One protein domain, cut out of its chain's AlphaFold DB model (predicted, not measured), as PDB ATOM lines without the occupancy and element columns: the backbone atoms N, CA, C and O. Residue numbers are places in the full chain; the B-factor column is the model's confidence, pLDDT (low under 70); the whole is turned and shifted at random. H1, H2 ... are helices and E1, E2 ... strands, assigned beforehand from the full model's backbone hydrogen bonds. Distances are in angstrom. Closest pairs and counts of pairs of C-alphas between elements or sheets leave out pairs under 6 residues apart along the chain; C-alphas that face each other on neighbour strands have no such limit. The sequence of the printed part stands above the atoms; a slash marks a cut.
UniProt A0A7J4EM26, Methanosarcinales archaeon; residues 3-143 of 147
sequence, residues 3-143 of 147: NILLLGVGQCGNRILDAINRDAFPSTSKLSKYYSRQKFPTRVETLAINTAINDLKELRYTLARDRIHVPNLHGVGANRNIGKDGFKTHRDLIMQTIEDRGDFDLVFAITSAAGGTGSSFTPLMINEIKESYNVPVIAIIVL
ATOM      1  N   ASN A   3     190.286 143.255 164.644       94.44
ATOM      2  CA  ASN A   3     189.575 144.500 164.907       94.44
ATOM      3  C   ASN A   3     188.537 144.734 163.808       94.44
ATOM      4  O   ASN A   3     188.884 144.922 162.643       94.44
ATOM      5  N   ILE A   4     187.259 144.723 164.174       95.75
ATOM      6  CA  ILE A   4     186.137 144.836 163.242       95.75
ATOM      7  C   ILE A   4     185.363 146.118 163.528       95.75
ATOM      8  O   ILE A   4     185.028 146.397 164.680       95.75
ATOM      9  N   LEU A   5     185.008 146.845 162.472       97.69
ATOM     10  CA  LEU A   5     184.061 147.953 162.522       97.69
ATOM     11  C   LEU A   5     182.762 147.577 161.806       97.69
ATOM     12  O   LEU A   5     182.780 147.170 160.647       97.69
ATOM     13  N   LEU A   6     181.624 147.752 162.473       98.19
ATOM     14  CA  LEU A   6     180.291 147.646 161.881       98.19
ATOM     15  C   LEU A   6     179.661 149.037 161.779       98.19
ATOM     16  O   LEU A   6     179.378 149.684 162.786       98.19
ATOM     17  N   LEU A   7     179.393 149.471 160.554       98.62
ATOM     18  CA  LEU A   7     178.733 150.732 160.244       98.62
ATOM     19  C   LEU A   7     177.289 150.452 159.833       98.62
ATOM     20  O   LEU A   7     177.036 149.932 158.748       98.62
ATOM     21  N   GLY A   8     176.330 150.808 160.683       98.62
ATOM     22  CA  GLY A   8     174.929 150.926 160.288       98.62
ATOM     23  C   GLY A   8     174.701 152.316 159.708       98.62
ATOM     24  O   GLY A   8     175.020 153.299 160.367       98.62
ATOM     25  N   VAL A   9     174.193 152.422 158.478       98.31
ATOM     26  CA  VAL A   9     173.983 153.726 157.828       98.31
ATOM     27  C   VAL A   9     172.533 153.887 157.380       98.31
ATOM     28  O   VAL A   9     171.977 153.066 156.645       98.31
ATOM     29  N   GLY A  10     171.911 154.982 157.820       97.06
ATOM     30  CA  GLY A  10     170.486 155.244 157.628       97.06
ATOM     31  C   GLY A  10     169.592 154.304 158.446       97.06
ATOM     32  O   GLY A  10     170.057 153.372 159.097       97.06
ATOM     33  N   GLN A  11     168.276 154.525 158.399       97.00
ATOM     34  CA  GLN A  11     167.318 153.812 159.256       97.00
ATOM     35  C   GLN A  11     167.419 152.280 159.155       97.00
ATOM     36  O   GLN A  11     167.456 151.589 160.173       97.00
ATOM     37  N   CYS A  12     167.487 151.746 157.931       97.69
ATOM     38  CA  CYS A  12     167.592 150.306 157.693       97.69
ATOM     39  C   CYS A  12     168.889 149.727 158.276       97.69
ATOM     40  O   CYS A  12     168.832 148.784 159.065       97.69
ATOM     41  N   GLY A  13     170.040 150.325 157.946       98.44
ATOM     42  CA  GLY A  13     171.338 149.888 158.457       98.44
ATOM     43  C   GLY A  13     171.415 149.963 159.979       98.44
ATOM     44  O   GLY A  13     171.852 149.013 160.620       98.44
ATOM     45  N   ASN A  14     170.900 151.044 160.567       98.56
ATOM     46  CA  ASN A  14     170.887 151.242 162.015       98.56
ATOM     47  C   ASN A  14     170.056 150.193 162.747       98.56
ATOM     48  O   ASN A  14     170.490 149.681 163.773       98.56
ATOM     49  N   ARG A  15     168.873 149.841 162.232       98.38
ATOM     50  CA  ARG A  15     168.027 148.810 162.852       98.38
ATOM     51  C   ARG A  15     168.649 147.416 162.758       98.38
ATOM     52  O   ARG A  15     168.508 146.634 163.694       98.38
ATOM     53  N   ILE A  16     169.357 147.115 161.667       98.31
ATOM     54  CA  ILE A  16     170.117 145.862 161.547       98.31
ATOM     55  C   ILE A  16     171.282 145.853 162.539       98.31
ATOM     56  O   ILE A  16     171.456 144.871 163.255       98.31
ATOM     57  N   LEU A  17     172.034 146.953 162.639       98.19
ATOM     58  CA  LEU A  17     173.115 147.096 163.613       98.19
ATOM     59  C   LEU A  17     172.609 146.936 165.055       98.19
ATOM     60  O   LEU A  17     173.217 146.227 165.850       98.19
ATOM     61  N   ASP A  18     171.460 147.531 165.381       97.44
ATOM     62  CA  ASP A  18     170.841 147.418 166.704       97.44
ATOM     63  C   ASP A  18     170.414 145.980 167.024       97.44
ATOM     64  O   ASP A  18     170.554 145.527 168.158       97.44
ATOM     65  N   ALA A  19     169.943 145.232 166.021       95.62
ATOM     66  CA  ALA A  19     169.647 143.811 166.162       95.62
ATOM     67  C   ALA A  19     170.921 142.975 166.381       95.62
ATOM     68  O   ALA A  19     170.917 142.091 167.234       95.62
ATOM     69  N   ILE A  20     172.018 143.283 165.676       93.62
ATOM     70  CA  ILE A  20     173.328 142.651 165.912       93.62
ATOM     71  C   ILE A  20     173.779 142.915 167.351       93.62
ATOM     72  O   ILE A  20     174.131 141.978 168.062       93.62
ATOM     73  N   ASN A  21     173.700 144.167 167.805       92.50
ATOM     74  CA  ASN A  21     174.046 144.554 169.169       92.50
ATOM     75  C   ASN A  21     173.201 143.799 170.205       92.50
ATOM     76  O   ASN A  21     173.750 143.209 171.134       92.50
ATOM     77  N   ARG A  22     171.878 143.726 170.016       89.88
ATOM     78  CA  ARG A  22     170.971 142.951 170.882       89.88
ATOM     79  C   ARG A  22     171.426 141.502 171.070       89.88
ATOM     80  O   ARG A  22     171.341 140.982 172.184       89.88
ATOM     81  N   ASP A  23     171.850 140.862 169.982       85.25
ATOM     82  CA  ASP A  23     172.183 139.438 169.961       85.25
ATOM     83  C   ASP A  23     173.638 139.179 170.397       85.25
ATOM     84  O   ASP A  23     173.939 138.115 170.943       85.25
ATOM     85  N   ALA A  24     174.526 140.166 170.228       80.88
ATOM     86  CA  ALA A  24     175.913 140.124 170.681       80.88
ATOM     87  C   ALA A  24     176.049 140.277 172.204       80.88
ATOM     88  O   ALA A  24     176.965 139.703 172.797       80.88
ATOM     89  N   PHE A  25     175.152 141.017 172.868       68.44
ATOM     90  CA  PHE A  25     175.265 141.219 174.312       68.44
ATOM     91  C   PHE A  25     174.835 139.963 175.117       68.44
ATOM     92  O   PHE A  25     173.760 139.408 174.879       68.44
ATOM     93  N   PRO A  26     175.635 139.503 176.108       55.78
ATOM     94  CA  PRO A  26     175.454 138.227 176.832       55.78
ATOM     95  C   PRO A  26     174.144 138.027 177.612       55.78
ATOM     96  O   PRO A  26     173.894 136.932 178.128       55.78
ATOM     97  N   SER A  27     173.342 139.078 177.789       57.56
ATOM     98  CA  SER A  27     172.226 139.097 178.740       57.56
ATOM     99  C   SER A  27     170.895 138.601 178.171       57.56
ATOM    100  O   SER A  27     169.975 138.358 178.949       57.56
ATOM    101  N   THR A  28     170.770 138.410 176.853       55.12
ATOM    102  CA  THR A  28     169.455 138.259 176.204       55.12
ATOM    103  C   THR A  28     169.116 136.840 175.733       55.12
ATOM    104  O   THR A  28     167.931 136.518 175.646       55.12
ATOM    105  N   SER A  29     170.080 135.938 175.474       57.38
ATOM    106  CA  SER A  29     169.749 134.568 175.028       57.38
ATOM    107  C   SER A  29     170.790 133.486 175.366       57.38
ATOM    108  O   SER A  29     171.989 133.740 175.484       57.38
ATOM    109  N   LYS A  30     170.340 132.221 175.482       60.66
ATOM    110  CA  LYS A  30     171.223 131.033 175.577       60.66
ATOM    111  C   LYS A  30     172.170 130.916 174.372       60.66
ATOM    112  O   LYS A  30     173.285 130.428 174.529       60.66
ATOM    113  N   LEU A  31     171.726 131.380 173.201       60.50
ATOM    114  CA  LEU A  31     172.503 131.393 171.962       60.50
ATOM    115  C   LEU A  31     173.685 132.368 172.056       60.50
ATOM    116  O   LEU A  31     174.807 132.004 171.722       60.50
ATOM    117  N   SER A  32     173.447 133.572 172.582       59.62
ATOM    118  CA  SER A  32     174.474 134.599 172.788       59.62
ATOM    119  C   SER A  32     175.640 134.056 173.621       59.62
ATOM    120  O   SER A  32     176.789 134.134 173.193       59.62
ATOM    121  N   LYS A  33     175.369 133.361 174.736       61.44
ATOM    122  CA  LYS A  33     176.412 132.705 175.553       61.44
ATOM    123  C   LYS A  33     177.187 131.609 174.811       61.44
ATOM    124  O   LYS A  33     178.361 131.398 175.112       61.44
ATOM    125  N   TYR A  34     176.547 130.910 173.872       62.09
ATOM    126  CA  TYR A  34     177.188 129.881 173.049       62.09
ATOM    127  C   TYR A  34     178.145 130.506 172.021       62.09
ATOM    128  O   TYR A  34     179.301 130.097 171.942       62.09
ATOM    129  N   TYR A  35     177.708 131.555 171.315       63.41
ATOM    130  CA  TYR A  35     178.532 132.291 170.343       63.41
ATOM    131  C   TYR A  35     179.570 133.228 170.984       63.41
ATOM    132  O   TYR A  35     180.580 133.544 170.359       63.41
ATOM    133  N   SER A  36     179.376 133.628 172.246       61.78
ATOM    134  CA  SER A  36     180.322 134.464 173.007       61.78
ATOM    135  C   SER A  36     181.648 133.760 173.312       61.78
ATOM    136  O   SER A  36     182.614 134.410 173.705       61.78
ATOM    137  N   ARG A  37     181.733 132.432 173.137       65.25
ATOM    138  CA  ARG A  37     182.993 131.684 173.241       65.25
ATOM    139  C   ARG A  37     183.804 131.850 171.961       65.25
ATOM    140  O   ARG A  37     183.983 130.905 171.194       65.25
ATOM    141  N   GLN A  38     184.292 133.062 171.719       66.81
ATOM    142  CA  GLN A  38     185.196 133.284 170.603       66.81
ATOM    143  C   GLN A  38     186.531 132.583 170.871       66.81
ATOM    144  O   GLN A  38     187.159 132.774 171.910       66.81
ATOM    145  N   LYS A  39     186.963 131.758 169.913       70.06
ATOM    146  CA  LYS A  39     188.257 131.056 169.959       70.06
ATOM    147  C   LYS A  39     189.442 132.027 169.859       70.06
ATOM    148  O   LYS A  39     190.546 131.687 170.272       70.06
ATOM    149  N   PHE A  40     189.204 133.220 169.316       73.19
ATOM    150  CA  PHE A  40     190.198 134.263 169.098       73.19
ATOM    151  C   PHE A  40     189.722 135.585 169.708       73.19
ATOM    152  O   PHE A  40     188.526 135.872 169.658       73.19
ATOM    153  N   PRO A  41     190.632 136.400 170.264       79.25
ATOM    154  CA  PRO A  41     190.280 137.725 170.745       79.25
ATOM    155  C   PRO A  41     189.925 138.633 169.559       79.25
ATOM    156  O   PRO A  41     190.726 138.792 168.629       79.25
ATOM    157  N   THR A  42     188.741 139.236 169.624       85.69
ATOM    158  CA  THR A  42     188.198 140.142 168.604       85.69
ATOM    159  C   THR A  42     187.674 141.395 169.293       85.69
ATOM    160  O   THR A  42     186.961 141.294 170.294       85.69
ATOM    161  N   ARG A  43     188.005 142.569 168.753       90.56
ATOM    162  CA  ARG A  43     187.405 143.848 169.142       90.56
ATOM    163  C   ARG A  43     186.384 144.220 168.079       90.56
ATOM    164  O   ARG A  43     186.725 144.261 166.903       90.56
ATOM    165  N   VAL A  44     185.142 144.464 168.483       92.81
ATOM    166  CA  VAL A  44     184.063 144.839 167.565       92.81
ATOM    167  C   VAL A  44     183.533 146.202 167.977       92.81
ATOM    168  O   VAL A  44     182.955 146.337 169.053       92.81
ATOM    169  N   GLU A  45     183.731 147.199 167.123       95.88
ATOM    170  CA  GLU A  45     183.125 148.522 167.260       95.88
ATOM    171  C   GLU A  45     181.876 148.606 166.388       95.88
ATOM    172  O   GLU A  45     181.835 148.071 165.278       95.88
ATOM    173  N   THR A  46     180.859 149.311 166.874       97.19
ATOM    174  CA  THR A  46     179.624 149.550 166.123       97.19
ATOM    175  C   THR A  46     179.317 151.033 166.094       97.19
ATOM    176  O   THR A  46     179.330 151.656 167.151       97.19
ATOM    177  N   LEU A  47     178.996 151.585 164.924       98.31
ATOM    178  CA  LEU A  47     178.548 152.969 164.769       98.31
ATOM    179  C   LEU A  47     177.260 153.009 163.941       98.31
ATOM    180  O   LEU A  47     177.218 152.515 162.814       98.31
ATOM    181  N   ALA A  48     176.212 153.613 164.496       98.50
ATOM    182  CA  ALA A  48     174.960 153.906 163.810       98.50
ATOM    183  C   ALA A  48     174.984 155.353 163.316       98.50
ATOM    184  O   ALA A  48     174.991 156.278 164.123       98.50
ATOM    185  N   ILE A  49     174.964 155.562 162.005       98.00
ATOM    186  CA  ILE A  49     175.093 156.875 161.373       98.00
ATOM    187  C   ILE A  49     173.757 157.241 160.731       98.00
ATOM    188  O   ILE A  49     173.206 156.490 159.921       98.00
ATOM    189  N   ASN A  50     173.205 158.404 161.072       97.06
ATOM    190  CA  ASN A  50     172.004 158.903 160.407       97.06
ATOM    191  C   ASN A  50     171.922 160.423 160.404       97.06
ATOM    192  O   ASN A  50     172.449 161.097 161.280       97.06
ATOM    193  N   THR A  51     171.162 160.938 159.448       95.56
ATOM    194  CA  THR A  51     170.719 162.331 159.415       95.56
ATOM    195  C   THR A  51     169.454 162.521 160.249       95.56
ATOM    196  O   THR A  51     169.296 163.518 160.930       95.56
ATOM    197  N   ALA A  52     168.557 161.534 160.290       94.50
ATOM    198  CA  ALA A  52     167.364 161.613 161.125       94.50
ATOM    199  C   ALA A  52     167.676 161.240 162.586       94.50
ATOM    200  O   ALA A  52     167.840 160.065 162.923       94.50
ATOM    201  N   ILE A  53     167.704 162.235 163.483       94.12
ATOM    202  CA  ILE A  53     167.938 162.012 164.921       94.12
ATOM    203  C   ILE A  53     166.891 161.094 165.569       94.12
ATOM    204  O   ILE A  53     167.215 160.340 166.484       94.12
ATOM    205  N   ASN A  54     165.642 161.133 165.097       94.31
ATOM    206  CA  ASN A  54     164.560 160.315 165.652       94.31
ATOM    207  C   ASN A  54     164.839 158.820 165.454       94.31
ATOM    208  O   ASN A  54     164.738 158.062 166.414       94.31
ATOM    209  N   ASP A  55     165.322 158.424 164.275       95.88
ATOM    210  CA  ASP A  55     165.720 157.038 164.001       95.88
ATOM    211  C   ASP A  55     166.832 156.563 164.947       95.88
ATOM    212  O   ASP A  55     166.838 155.413 165.379       95.88
ATOM    213  N   LEU A  56     167.789 157.439 165.277       97.00
ATOM    214  CA  LEU A  56     168.860 157.113 166.222       97.00
ATOM    215  C   LEU A  56     168.321 156.977 167.647       97.00
ATOM    216  O   LEU A  56     168.769 156.102 168.384       97.00
ATOM    217  N   LYS A  57     167.361 157.814 168.053       96.56
ATOM    218  CA  LYS A  57     166.725 157.733 169.380       96.56
ATOM    219  C   LYS A  57     165.940 156.432 169.570       96.56
ATOM    220  O   LYS A  57     165.914 155.924 170.685       96.56
ATOM    221  N   GLU A  58     165.372 155.875 168.502       97.00
ATOM    222  CA  GLU A  58     164.620 154.611 168.537       97.00
ATOM    223  C   GLU A  58     165.479 153.367 168.818       97.00
ATOM    224  O   GLU A  58     164.934 152.343 169.239       97.00
ATOM    225  N   LEU A  59     166.799 153.433 168.601       97.69
ATOM    226  CA  LEU A  59     167.704 152.302 168.836       97.69
ATOM    227  C   LEU A  59     167.736 151.943 170.325       97.69
ATOM    228  O   LEU A  59     167.850 152.820 171.190       97.69
ATOM    229  N   ARG A  60     167.646 150.649 170.635       95.94
ATOM    230  CA  ARG A  60     167.499 150.155 172.015       95.94
ATOM    231  C   ARG A  60     168.762 149.507 172.559       95.94
ATOM    232  O   ARG A  60     168.966 149.525 173.768       95.94
ATOM    233  N   TYR A  61     169.597 148.956 171.687       95.19
ATOM    234  CA  TYR A  61     170.757 148.140 172.053       95.19
ATOM    235  C   TYR A  61     172.090 148.767 171.625       95.19
ATOM    236  O   TYR A  61     173.151 148.271 171.985       95.19
ATOM    237  N   THR A  62     172.046 149.885 170.905       96.06
ATOM    238  CA  THR A  62     173.213 150.673 170.492       96.06
ATOM    239  C   THR A  62     173.437 151.827 171.470       96.06
ATOM    240  O   THR A  62     172.512 152.602 171.723       96.06
ATOM    241  N   LEU A  63     174.634 151.978 172.041       94.75
ATOM    242  CA  LEU A  63     174.905 153.010 173.054       94.75
ATOM    243  C   LEU A  63     174.827 154.420 172.460       94.75
ATOM    244  O   LEU A  63     175.091 154.614 171.282       94.75
ATOM    245  N   ALA A  64     174.518 155.431 173.277       95.25
ATOM    246  CA  ALA A  64     174.403 156.814 172.802       95.25
ATOM    247  C   ALA A  64     175.687 157.329 172.123       95.25
ATOM    248  O   ALA A  64     175.606 157.970 171.083       95.25
ATOM    249  N   ARG A  65     176.864 156.979 172.660       95.06
ATOM    250  CA  ARG A  65     178.174 157.319 172.073       95.06
ATOM    251  C   ARG A  65     178.417 156.700 170.690       95.06
ATOM    252  O   ARG A  65     179.258 157.181 169.944       95.06
ATOM    253  N   ASP A  66     177.694 155.630 170.368       96.88
ATOM    254  CA  ASP A  66     177.800 154.882 169.114       96.88
ATOM    255  C   ASP A  66     176.762 155.363 168.083       96.88
ATOM    256  O   ASP A  66     176.667 154.813 166.990       96.88
ATOM    257  N   ARG A  67     175.962 156.387 168.417       97.62
ATOM    258  CA  ARG A  67     174.934 156.979 167.550       97.62
ATOM    259  C   ARG A  67     175.426 158.316 167.012       97.62
ATOM    260  O   ARG A  67     175.437 159.319 167.721       97.62
ATOM    261  N   ILE A  68     175.789 158.336 165.741       96.62
ATOM    262  CA  ILE A  68     176.364 159.491 165.064       96.62
ATOM    263  C   ILE A  68     175.268 160.206 164.286       96.62
ATOM    264  O   ILE A  68     174.801 159.747 163.239       96.62
ATOM    265  N   HIS A  69     174.838 161.341 164.829       96.12
ATOM    266  CA  HIS A  69     173.893 162.221 164.164       96.12
ATOM    267  C   HIS A  69     174.639 163.188 163.246       96.12
ATOM    268  O   HIS A  69     175.458 163.979 163.706       96.12
ATOM    269  N   VAL A  70     174.321 163.140 161.956       92.88
ATOM    270  CA  VAL A  70     174.846 164.066 160.953       92.88
ATOM    271  C   VAL A  70     173.916 165.285 160.897       92.88
ATOM    272  O   VAL A  70     172.767 165.131 160.475       92.88
ATOM    273  N   PRO A  71     174.364 166.470 161.357       83.25
ATOM    274  CA  PRO A  71     173.491 167.617 161.580       83.25
ATOM    275  C   PRO A  71     172.993 168.264 160.278       83.25
ATOM    276  O   PRO A  71     173.391 167.907 159.171       83.25
ATOM    277  N   ASN A  72     172.093 169.243 160.428       72.50
ATOM    278  CA  ASN A  72     171.530 170.071 159.349       72.50
ATOM    279  C   ASN A  72     170.665 169.331 158.318       72.50
ATOM    280  O   ASN A  72     170.267 169.905 157.306       72.50
ATOM    281  N   LEU A  73     170.318 168.074 158.591       69.25
ATOM    282  CA  LEU A  73     169.480 167.248 157.734       69.25
ATOM    283  C   LEU A  73     168.399 166.609 158.602       69.25
ATOM    284  O   LEU A  73     168.696 165.777 159.443       69.25
ATOM    285  N   HIS A  74     167.127 166.948 158.396       73.56
ATOM    286  CA  HIS A  74     166.007 166.374 159.162       73.56
ATOM    287  C   HIS A  74     165.538 165.030 158.569       73.56
ATOM    288  O   HIS A  74     164.348 164.732 158.517       73.56
ATOM    289  N   GLY A  75     166.489 164.231 158.077       68.69
ATOM    290  CA  GLY A  75     166.241 163.156 157.120       68.69
ATOM    291  C   GLY A  75     166.206 163.680 155.680       68.69
ATOM    292  O   GLY A  75     165.602 164.704 155.380       68.69
ATOM    293  N   VAL A  76     166.865 162.967 154.763       78.75
ATOM    294  CA  VAL A  76     166.946 163.364 153.337       78.75
ATOM    295  C   VAL A  76     165.851 162.714 152.475       78.75
ATOM    296  O   VAL A  76     165.888 162.773 151.245       78.75
ATOM    297  N   GLY A  77     164.879 162.052 153.116       80.12
ATOM    298  CA  GLY A  77     163.859 161.246 152.445       80.12
ATOM    299  C   GLY A  77     164.491 160.189 151.534       80.12
ATOM    300  O   GLY A  77     165.430 159.501 151.932       80.12
ATOM    301  N   ALA A  78     164.003 160.088 150.296       81.19
ATOM    302  CA  ALA A  78     164.597 159.265 149.237       81.19
ATOM    303  C   ALA A  78     165.502 160.070 148.274       81.19
ATOM    304  O   ALA A  78     165.931 159.552 147.240       81.19
ATOM    305  N   ASN A  79     165.812 161.338 148.584       91.19
ATOM    306  CA  ASN A  79     166.621 162.185 147.710       91.19
ATOM    307  C   ASN A  79     168.120 161.950 147.947       91.19
ATOM    308  O   ASN A  79     168.742 162.511 148.851       91.19
ATOM    309  N   ARG A  80     168.718 161.132 147.078       93.12
ATOM    310  CA  ARG A  80     170.142 160.785 147.146       93.12
ATOM    311  C   ARG A  80     171.076 161.964 146.882       93.12
ATOM    312  O   ARG A  80     172.198 161.926 147.368       93.12
ATOM    313  N   ASN A  81     170.663 162.987 146.134       94.06
ATOM    314  CA  ASN A  81     171.538 164.128 145.838       94.06
ATOM    315  C   ASN A  81     171.760 164.977 147.092       94.06
ATOM    316  O   ASN A  81     172.905 165.197 147.470       94.06
ATOM    317  N   ILE A  82     170.681 165.305 147.812       92.69
ATOM    318  CA  ILE A  82     170.767 165.976 149.121       92.69
ATOM    319  C   ILE A  82     171.604 165.140 150.092       92.69
ATOM    320  O   ILE A  82     172.432 165.672 150.824       92.69
ATOM    321  N   GLY A  83     171.429 163.816 150.080       94.06
ATOM    322  CA  GLY A  83     172.241 162.925 150.899       94.06
ATOM    323  C   GLY A  83     173.736 162.941 150.538       94.06
ATOM    324  O   GLY A  83     174.573 162.925 151.435       94.06
ATOM    325  N   LYS A  84     174.103 163.011 149.253       95.94
ATOM    326  CA  LYS A  84     175.510 163.130 148.829       95.94
ATOM    327  C   LYS A  84     176.123 164.451 149.282       95.94
ATOM    328  O   LYS A  84     177.236 164.447 149.799       95.94
ATOM    329  N   ASP A  85     175.409 165.556 149.097       94.75
ATOM    330  CA  ASP A  85     175.887 166.876 149.516       94.75
ATOM    331  C   ASP A  85     176.007 166.939 151.040       94.75
ATOM    332  O   ASP A  85     177.034 167.353 151.569       94.75
ATOM    333  N   GLY A  86     175.020 166.379 151.741       94.25
ATOM    334  CA  GLY A  86     175.030 166.198 153.184       94.25
ATOM    335  C   GLY A  86     176.257 165.452 153.703       94.25
ATOM    336  O   GLY A  86     176.891 165.916 154.654       94.25
ATOM    337  N   PHE A  87     176.612 164.332 153.063       95.62
ATOM    338  CA  PHE A  87     177.832 163.593 153.381       95.62
ATOM    339  C   PHE A  87     179.075 164.451 153.148       95.62
ATOM    340  O   PHE A  87     179.889 164.568 154.051       95.62
ATOM    341  N   LYS A  88     179.209 165.092 151.981       95.81
ATOM    342  CA  LYS A  88     180.384 165.917 151.655       95.81
ATOM    343  C   LYS A  88     180.590 167.050 152.659       95.81
ATOM    344  O   LYS A  88     181.713 167.279 153.086       95.81
ATOM    345  N   THR A  89     179.515 167.727 153.063       96.06
ATOM    346  CA  THR A  89     179.574 168.812 154.053       96.06
ATOM    347  C   THR A  89     180.038 168.329 155.427       96.06
ATOM    348  O   THR A  89     180.693 169.081 156.140       96.06
ATOM    349  N   HIS A  90     179.718 167.090 155.806       95.56
ATOM    350  CA  HIS A  90     180.012 166.541 157.137       95.56
ATOM    351  C   HIS A  90     181.012 165.384 157.088       95.56
ATOM    352  O   HIS A  90     181.081 164.589 158.025       95.56
ATOM    353  N   ARG A  91     181.777 165.277 155.996       95.81
ATOM    354  CA  ARG A  91     182.709 164.175 155.764       95.81
ATOM    355  C   ARG A  91     183.712 164.090 156.903       95.81
ATOM    356  O   ARG A  91     183.844 163.034 157.507       95.81
ATOM    357  N   ASP A  92     184.350 165.208 157.228       95.56
ATOM    358  CA  ASP A  92     185.428 165.244 158.216       95.56
ATOM    359  C   ASP A  92     184.932 164.806 159.601       95.56
ATOM    360  O   ASP A  92     185.591 164.009 160.257       95.56
ATOM    361  N   LEU A  93     183.717 165.206 159.998       94.69
ATOM    362  CA  LEU A  93     183.082 164.747 161.240       94.69
ATOM    363  C   LEU A  93     182.904 163.221 161.260       94.69
ATOM    364  O   LEU A  93     183.197 162.569 162.263       94.69
ATOM    365  N   ILE A  94     182.391 162.649 160.167       94.94
ATOM    366  CA  ILE A  94     182.139 161.206 160.067       94.94
ATOM    367  C   ILE A  94     183.463 160.439 160.108       94.94
ATOM    368  O   ILE A  94     183.577 159.473 160.860       94.94
ATOM    369  N   MET A  95     184.452 160.878 159.328       95.38
ATOM    370  CA  MET A  95     185.750 160.213 159.233       95.38
ATOM    371  C   MET A  95     186.532 160.317 160.541       95.38
ATOM    372  O   MET A  95     187.014 159.297 161.022       95.38
ATOM    373  N   GLN A  96     186.545 161.488 161.182       95.25
ATOM    374  CA  GLN A  96     187.157 161.667 162.499       95.25
ATOM    375  C   GLN A  96     186.511 160.753 163.546       95.25
ATOM    376  O   GLN A  96     187.208 160.104 164.316       95.25
ATOM    377  N   THR A  97     185.181 160.618 163.535       94.00
ATOM    378  CA  THR A  97     184.494 159.704 164.464       94.00
ATOM    379  C   THR A  97     184.929 158.248 164.251       94.00
ATOM    380  O   THR A  97     185.019 157.489 165.214       94.00
ATOM    381  N   ILE A  98     185.166 157.831 163.004       94.62
ATOM    382  CA  ILE A  98     185.661 156.482 162.693       94.62
ATOM    383  C   ILE A  98     187.107 156.325 163.178       94.62
ATOM    384  O   ILE A  98     187.416 155.326 163.824       94.62
ATOM    385  N   GLU A  99     187.959 157.313 162.915       94.25
ATOM    386  CA  GLU A  99     189.370 157.330 163.312       94.25
ATOM    387  C   GLU A  99     189.550 157.280 164.835       94.25
ATOM    388  O   GLU A  99     190.356 156.502 165.343       94.25
ATOM    389  N   ASP A 100     188.716 158.007 165.583       95.06
ATOM    390  CA  ASP A 100     188.719 158.022 167.050       95.06
ATOM    391  C   ASP A 100     188.428 156.638 167.670       95.06
ATOM    392  O   ASP A 100     188.665 156.414 168.861       95.06
ATOM    393  N   ARG A 101     187.914 155.679 166.885       93.56
ATOM    394  CA  ARG A 101     187.693 154.287 167.313       93.56
ATOM    395  C   ARG A 101     188.906 153.378 167.092       93.56
ATOM    396  O   ARG A 101     188.846 152.201 167.470       93.56
ATOM    397  N   GLY A 102     189.999 153.907 166.551       92.81
ATOM    398  CA  GLY A 102     191.263 153.211 166.318       92.81
ATOM    399  C   GLY A 102     191.278 152.359 165.050       92.81
ATOM    400  O   GLY A 102     190.354 152.396 164.245       92.81
ATOM    401  N   ASP A 103     192.327 151.553 164.895       93.75
ATOM    402  CA  ASP A 103     192.564 150.791 163.666       93.75
ATOM    403  C   ASP A 103     191.680 149.542 163.538       93.75
ATOM    404  O   ASP A 103     191.361 148.857 164.525       93.75
ATOM    405  N   PHE A 104     191.345 149.207 162.290       95.75
ATOM    406  CA  PHE A 104     190.489 148.081 161.927       95.75
ATOM    407  C   PHE A 104     191.130 147.202 160.856       95.75
ATOM    408  O   PHE A 104     191.712 147.697 159.899       95.75
ATOM    409  N   ASP A 105     190.946 145.890 160.990       95.69
ATOM    410  CA  ASP A 105     191.354 144.890 159.999       95.69
ATOM    411  C   ASP A 105     190.232 144.596 158.991       95.69
ATOM    412  O   ASP A 105     190.478 144.063 157.909       95.69
ATOM    413  N   LEU A 106     188.980 144.894 159.359       96.25
ATOM    414  CA  LEU A 106     187.796 144.635 158.546       96.25
ATOM    415  C   LEU A 106     186.669 145.613 158.875       96.25
ATOM    416  O   LEU A 106     186.318 145.807 160.040       96.25
ATOM    417  N   VAL A 107     186.036 146.161 157.838       98.19
ATOM    418  CA  VAL A 107     184.869 147.039 157.978       98.19
ATOM    419  C   VAL A 107     183.659 146.421 157.287       98.19
ATOM    420  O   VAL A 107     183.731 145.987 156.140       98.19
ATOM    421  N   PHE A 108     182.516 146.432 157.961       98.50
ATOM    422  CA  PHE A 108     181.213 146.138 157.378       98.50
ATOM    423  C   PHE A 108     180.401 147.421 157.265       98.50
ATOM    424  O   PHE A 108     180.230 148.131 158.251       98.50
ATOM    425  N   ALA A 109     179.845 147.692 156.088       98.44
ATOM    426  CA  ALA A 109     178.941 148.816 155.867       98.44
ATOM    427  C   ALA A 109     177.543 148.303 155.512       98.44
ATOM    428  O   ALA A 109     177.333 147.739 154.439       98.44
ATOM    429  N   ILE A 110     176.587 148.481 156.420       98.69
ATOM    430  CA  ILE A 110     175.228 147.942 156.332       98.69
ATOM    431  C   ILE A 110     174.270 149.072 155.974       98.69
ATOM    432  O   ILE A 110     174.171 150.072 156.689       98.69
ATOM    433  N   THR A 111     173.538 148.914 154.876       98.50
ATOM    434  CA  THR A 111     172.623 149.949 154.384       98.50
ATOM    435  C   THR A 111     171.521 149.372 153.499       98.50
ATOM    436  O   THR A 111     171.565 148.212 153.095       98.50
ATOM    437  N   SER A 112     170.532 150.197 153.158       97.38
ATOM    438  CA  SER A 112     169.540 149.893 152.118       97.38
ATOM    439  C   SER A 112     169.924 150.551 150.793       97.38
ATOM    440  O   SER A 112     170.399 151.686 150.775       97.38
ATOM    441  N   ALA A 113     169.635 149.880 149.675       95.62
ATOM    442  CA  ALA A 113     169.805 150.437 148.331       95.62
ATOM    443  C   ALA A 113     168.790 151.545 147.975       95.62
ATOM    444  O   ALA A 113     169.001 152.272 147.003       95.62
ATOM    445  N   ALA A 114     167.688 151.665 148.726       93.00
ATOM    446  CA  ALA A 114     166.546 152.508 148.359       93.00
ATOM    447  C   ALA A 114     166.403 153.791 149.200       93.00
ATOM    448  O   ALA A 114     165.861 154.780 148.713       93.00
ATOM    449  N   GLY A 115     166.878 153.801 150.450       91.00
ATOM    450  CA  GLY A 115     166.747 154.969 151.333       91.00
ATOM    451  C   GLY A 115     167.687 156.111 150.941       91.00
ATOM    452  O   GLY A 115     168.786 155.853 150.467       91.00
ATOM    453  N   GLY A 116     167.319 157.373 151.175       93.69
ATOM    454  CA  GLY A 116     168.141 158.514 150.756       93.69
ATOM    455  C   GLY A 116     169.475 158.606 151.496       93.69
ATOM    456  O   GLY A 116     170.504 158.612 150.837       93.69
ATOM    457  N   THR A 117     169.478 158.595 152.837       95.25
ATOM    458  CA  THR A 117     170.716 158.696 153.641       95.25
ATOM    459  C   THR A 117     171.618 157.490 153.421       95.25
ATOM    460  O   THR A 117     172.767 157.629 153.017       95.25
ATOM    461  N   GLY A 118     171.087 156.291 153.667       95.81
ATOM    462  CA  GLY A 118     171.859 155.057 153.593       95.81
ATOM    463  C   GLY A 118     172.487 154.845 152.216       95.81
ATOM    464  O   GLY A 118     173.694 154.633 152.118       95.81
ATOM    465  N   SER A 119     171.691 154.943 151.148       96.38
ATOM    466  CA  SER A 119     172.189 154.657 149.798       96.38
ATOM    467  C   SER A 119     173.120 155.739 149.244       96.38
ATOM    468  O   SER A 119     173.890 155.449 148.329       96.38
ATOM    469  N   SER A 120     173.080 156.972 149.768       96.56
ATOM    470  CA  SER A 120     173.980 158.044 149.329       96.56
ATOM    471  C   SER A 120     175.268 158.130 150.149       96.56
ATOM    472  O   SER A 120     176.319 158.384 149.570       96.56
ATOM    473  N   PHE A 121     175.201 157.926 151.470       97.44
ATOM    474  CA  PHE A 121     176.359 158.037 152.365       97.44
ATOM    475  C   PHE A 121     177.292 156.844 152.193       97.44
ATOM    476  O   PHE A 121     178.498 157.028 152.069       97.44
ATOM    477  N   THR A 122     176.750 155.622 152.162       97.88
ATOM    478  CA  THR A 122     177.565 154.403 152.223       97.88
ATOM    479  C   THR A 122     178.611 154.305 151.107       97.88
ATOM    480  O   THR A 122     179.765 154.066 151.444       97.88
ATOM    481  N   PRO A 123     178.305 154.528 149.813       97.75
ATOM    482  CA  PRO A 123     179.327 154.429 148.767       97.75
ATOM    483  C   PRO A 123     180.449 155.462 148.918       97.75
ATOM    484  O   PRO A 123     181.611 155.136 148.699       97.75
ATOM    485  N   LEU A 124     180.109 156.695 149.315       97.75
ATOM    486  CA  LEU A 124     181.090 157.763 149.521       97.75
ATOM    487  C   LEU A 124     181.981 157.459 150.729       97.75
ATOM    488  O   LEU A 124     183.197 157.531 150.629       97.75
ATOM    489  N   MET A 125     181.374 157.029 151.834       97.31
ATOM    490  CA  MET A 125     182.080 156.630 153.049       97.31
ATOM    491  C   MET A 125     183.021 155.444 152.809       97.31
ATOM    492  O   MET A 125     184.142 155.450 153.299       97.31
ATOM    493  N   ILE A 126     182.600 154.441 152.030       97.44
ATOM    494  CA  ILE A 126     183.461 153.307 151.664       97.44
ATOM    495  C   ILE A 126     184.688 153.783 150.877       97.44
ATOM    496  O   ILE A 126     185.782 153.285 151.130       97.44
ATOM    497  N   ASN A 127     184.521 154.718 149.937       96.44
ATOM    498  CA  ASN A 127     185.649 155.249 149.170       96.44
ATOM    499  C   ASN A 127     186.658 155.954 150.081       96.44
ATOM    500  O   ASN A 127     187.831 155.599 150.044       96.44
ATOM    501  N   GLU A 128     186.192 156.847 150.959       96.19
ATOM    502  CA  GLU A 128     187.049 157.540 151.934       96.19
ATOM    503  C   GLU A 128     187.785 156.537 152.839       96.19
ATOM    504  O   GLU A 128     189.000 156.600 152.983       96.19
ATOM    505  N   ILE A 129     187.086 155.528 153.378       95.62
ATOM    506  CA  ILE A 129     187.711 154.501 154.229       95.62
ATOM    507  C   ILE A 129     188.803 153.727 153.476       95.62
ATOM    508  O   ILE A 129     189.867 153.446 154.032       95.62
ATOM    509  N   LYS A 130     188.550 153.354 152.216       93.50
ATOM    510  CA  LYS A 130     189.520 152.606 151.405       93.50
ATOM    511  C   LYS A 130     190.738 153.450 151.041       93.50
ATOM    512  O   LYS A 130     191.839 152.907 151.022       93.50
ATOM    513  N   GLU A 131     190.542 154.734 150.754       92.38
ATOM    514  CA  GLU A 131     191.616 155.675 150.429       92.38
ATOM    515  C   GLU A 131     192.474 156.006 151.656       92.38
ATOM    516  O   GLU A 131     193.697 156.065 151.540       92.38
ATOM    517  N   SER A 132     191.861 156.164 152.834       90.81
ATOM    518  CA  SER A 132     192.565 156.565 154.056       90.81
ATOM    519  C   SER A 132     193.216 155.410 154.822       90.81
ATOM    520  O   SER A 132     194.303 155.594 155.361       90.81
ATOM    521  N   TYR A 133     192.586 154.228 154.886       88.50
ATOM    522  CA  TYR A 133     192.986 153.182 155.847       88.50
ATOM    523  C   TYR A 133     193.409 151.845 155.218       88.50
ATOM    524  O   TYR A 133     193.811 150.941 155.945       88.50
ATOM    525  N   ASN A 134     193.327 151.685 153.889       88.56
ATOM    526  CA  ASN A 134     193.684 150.445 153.170       88.56
ATOM    527  C   ASN A 134     193.107 149.153 153.805       88.56
ATOM    528  O   ASN A 134     193.752 148.104 153.844       88.56
ATOM    529  N   VAL A 135     191.876 149.236 154.317       94.75
ATOM    530  CA  VAL A 135     191.169 148.144 155.003       94.75
ATOM    531  C   VAL A 135     190.118 147.521 154.073       94.75
ATOM    532  O   VAL A 135     189.460 148.246 153.316       94.75
ATOM    533  N   PRO A 136     189.914 146.188 154.078       96.44
ATOM    534  CA  PRO A 136     188.812 145.587 153.340       96.44
ATOM    535  C   PRO A 136     187.467 146.073 153.889       96.44
ATOM    536  O   PRO A 136     187.208 146.026 155.093       96.44
ATOM    537  N   VAL A 137     186.588 146.495 152.979       97.81
ATOM    538  CA  VAL A 137     185.229 146.929 153.314       97.81
ATOM    539  C   VAL A 137     184.210 146.021 152.633       97.81
ATOM    540  O   VAL A 137     184.185 145.914 151.406       97.81
ATOM    541  N   ILE A 138     183.357 145.376 153.427       98.25
ATOM    542  CA  ILE A 138     182.264 144.517 152.965       98.25
ATOM    543  C   ILE A 138     180.952 145.285 153.094       98.25
ATOM    544  O   ILE A 138     180.487 145.589 154.193       98.25
ATOM    545  N   ALA A 139     180.324 145.581 151.959       98.06
ATOM    546  CA  ALA A 139     179.019 146.224 151.938       98.06
ATOM    547  C   ALA A 139     177.893 145.182 152.036       98.06
ATOM    548  O   ALA A 139     177.804 144.270 151.215       98.06
ATOM    549  N   ILE A 140     177.005 145.345 153.015       98.44
ATOM    550  CA  ILE A 140     175.774 144.566 153.166       98.44
ATOM    551  C   ILE A 140     174.619 145.458 152.716       98.44
ATOM    552  O   ILE A 140     174.220 146.389 153.418       98.44
ATOM    553  N   ILE A 141     174.107 145.183 151.517       98.19
ATOM    554  CA  ILE A 141     173.101 146.017 150.859       98.19
ATOM    555  C   ILE A 141     171.738 145.330 150.892       98.19
ATOM    556  O   ILE A 141     171.529 144.296 150.260       98.19
ATOM    557  N   VAL A 142     170.786 145.943 151.592       98.19
ATOM    558  CA  VAL A 142     169.392 145.498 151.628       98.19
ATOM    559  C   VAL A 142     168.657 146.034 150.406       98.19
ATOM    560  O   VAL A 142     168.500 147.250 150.234       98.19
ATOM    561  N   LEU A 143     168.199 145.116 149.560       97.19
ATOM    562  CA  LEU A 143     167.398 145.440 148.385       97.19
ATOM    563  C   LEU A 143     165.954 145.778 148.790       97.19
ATOM    564  O   LEU A 143     165.439 145.193 149.746       97.19
TER     565      LEU A 143
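AT A GLANCE: This is residues 3 to 143 of the 147 residues of a protein of Methanosarcinales archaeon (UniProt A0A7J4EM26). A twisted sheet of five parallel strands makes the core, with H1 over one face and H5 and H6 over the other, three layers with helices on both faces. The short H3 is on H1's side, H4 packs on H6 away from the sheet, and H2 lies at one end of the longest axis. The printed part has 141 residues, with six named helices and five named strands, along the chain E1 H1 H2 E2 H3 E3 H4 H5 E4 H6 E5; the sheet's order is E3 E2 E1 E4 E5, and the class is mixed, helices and strands. The whole is compact, with a radius of gyration of the C-alphas of 14.8 A and spans of 44 by 32 by 28 A.

HOW THE PARTS SIT: E1, residues 3 to 9, is an inner strand. H1, residues 10 to 24, is on the sheet at a height of 7.6 A, along E1 at 5 degrees on the local plane. H2, residues 30 to 35, is not on the sheet; it is close but not clearly touching H1, with the closest C-alphas, Asp 23 and Ser 32, 6.1 A apart. E2, residues 42 to 50, is parallel to E1; N 6 and O 45 are within hydrogen-bond range at 2.8 A. H3, residues 53 to 57, only just touches H1, with 3 pairs of C-alphas within 8 A, the closest Gln 11 and Asp 55 at 6.0 A. E3, residues 67 to 69, is an edge strand parallel to E2, with N 68 and O 48 at 2.7 A. H4, residues 80 to 89, is not on the sheet. H5, residues 91 to 99, is on the face opposite to H1, over E2 at a height of 10.0 A. E4, residues 106 to 112, is parallel to E1, with N 7 and O 108 at 2.8 A. H6, residues 116 to 133, lies over E4 at a height of 8.5 A, on the same face as H5. With residues 116 to 124 alone it touches H4, at a steep tilt of 41 degrees, the closest C-alphas being Arg 80 and Gly 116 at 4.7 A. E5, residues 137 to 142, is the other edge strand, parallel to E4, with N 140 and O 109 at 2.8 A. Three strand-helix-strand units, parallel neighbour strands with helices between, have right-handed crossovers: E1, H1 H2, E2; E2, H3, E3; and E4, H6, E5. E3, H4 H5, E4 is a split unit, with E2 E1 between its strands, also right-handed. Every O i to N i+4 pair is within hydrogen-bond range in H1 to H5, and 12 of 14 in H6.

IN THESE COORDINATES: E1 begins at C-alpha 3 (189.575, 144.500, 164.907). E2 is 26.1 A long, H6 25.9 A and H1 20.7 A. E5 ends at C-alpha 142 (169.392, 145.498, 151.628).

THE WHOLE: The C-alphas farthest apart, Lys 30 and Asp 85, are 44.6 A apart. The printed part has no cut and no long link. Residues 25 to 38, 73 and 75 are under pLDDT 70.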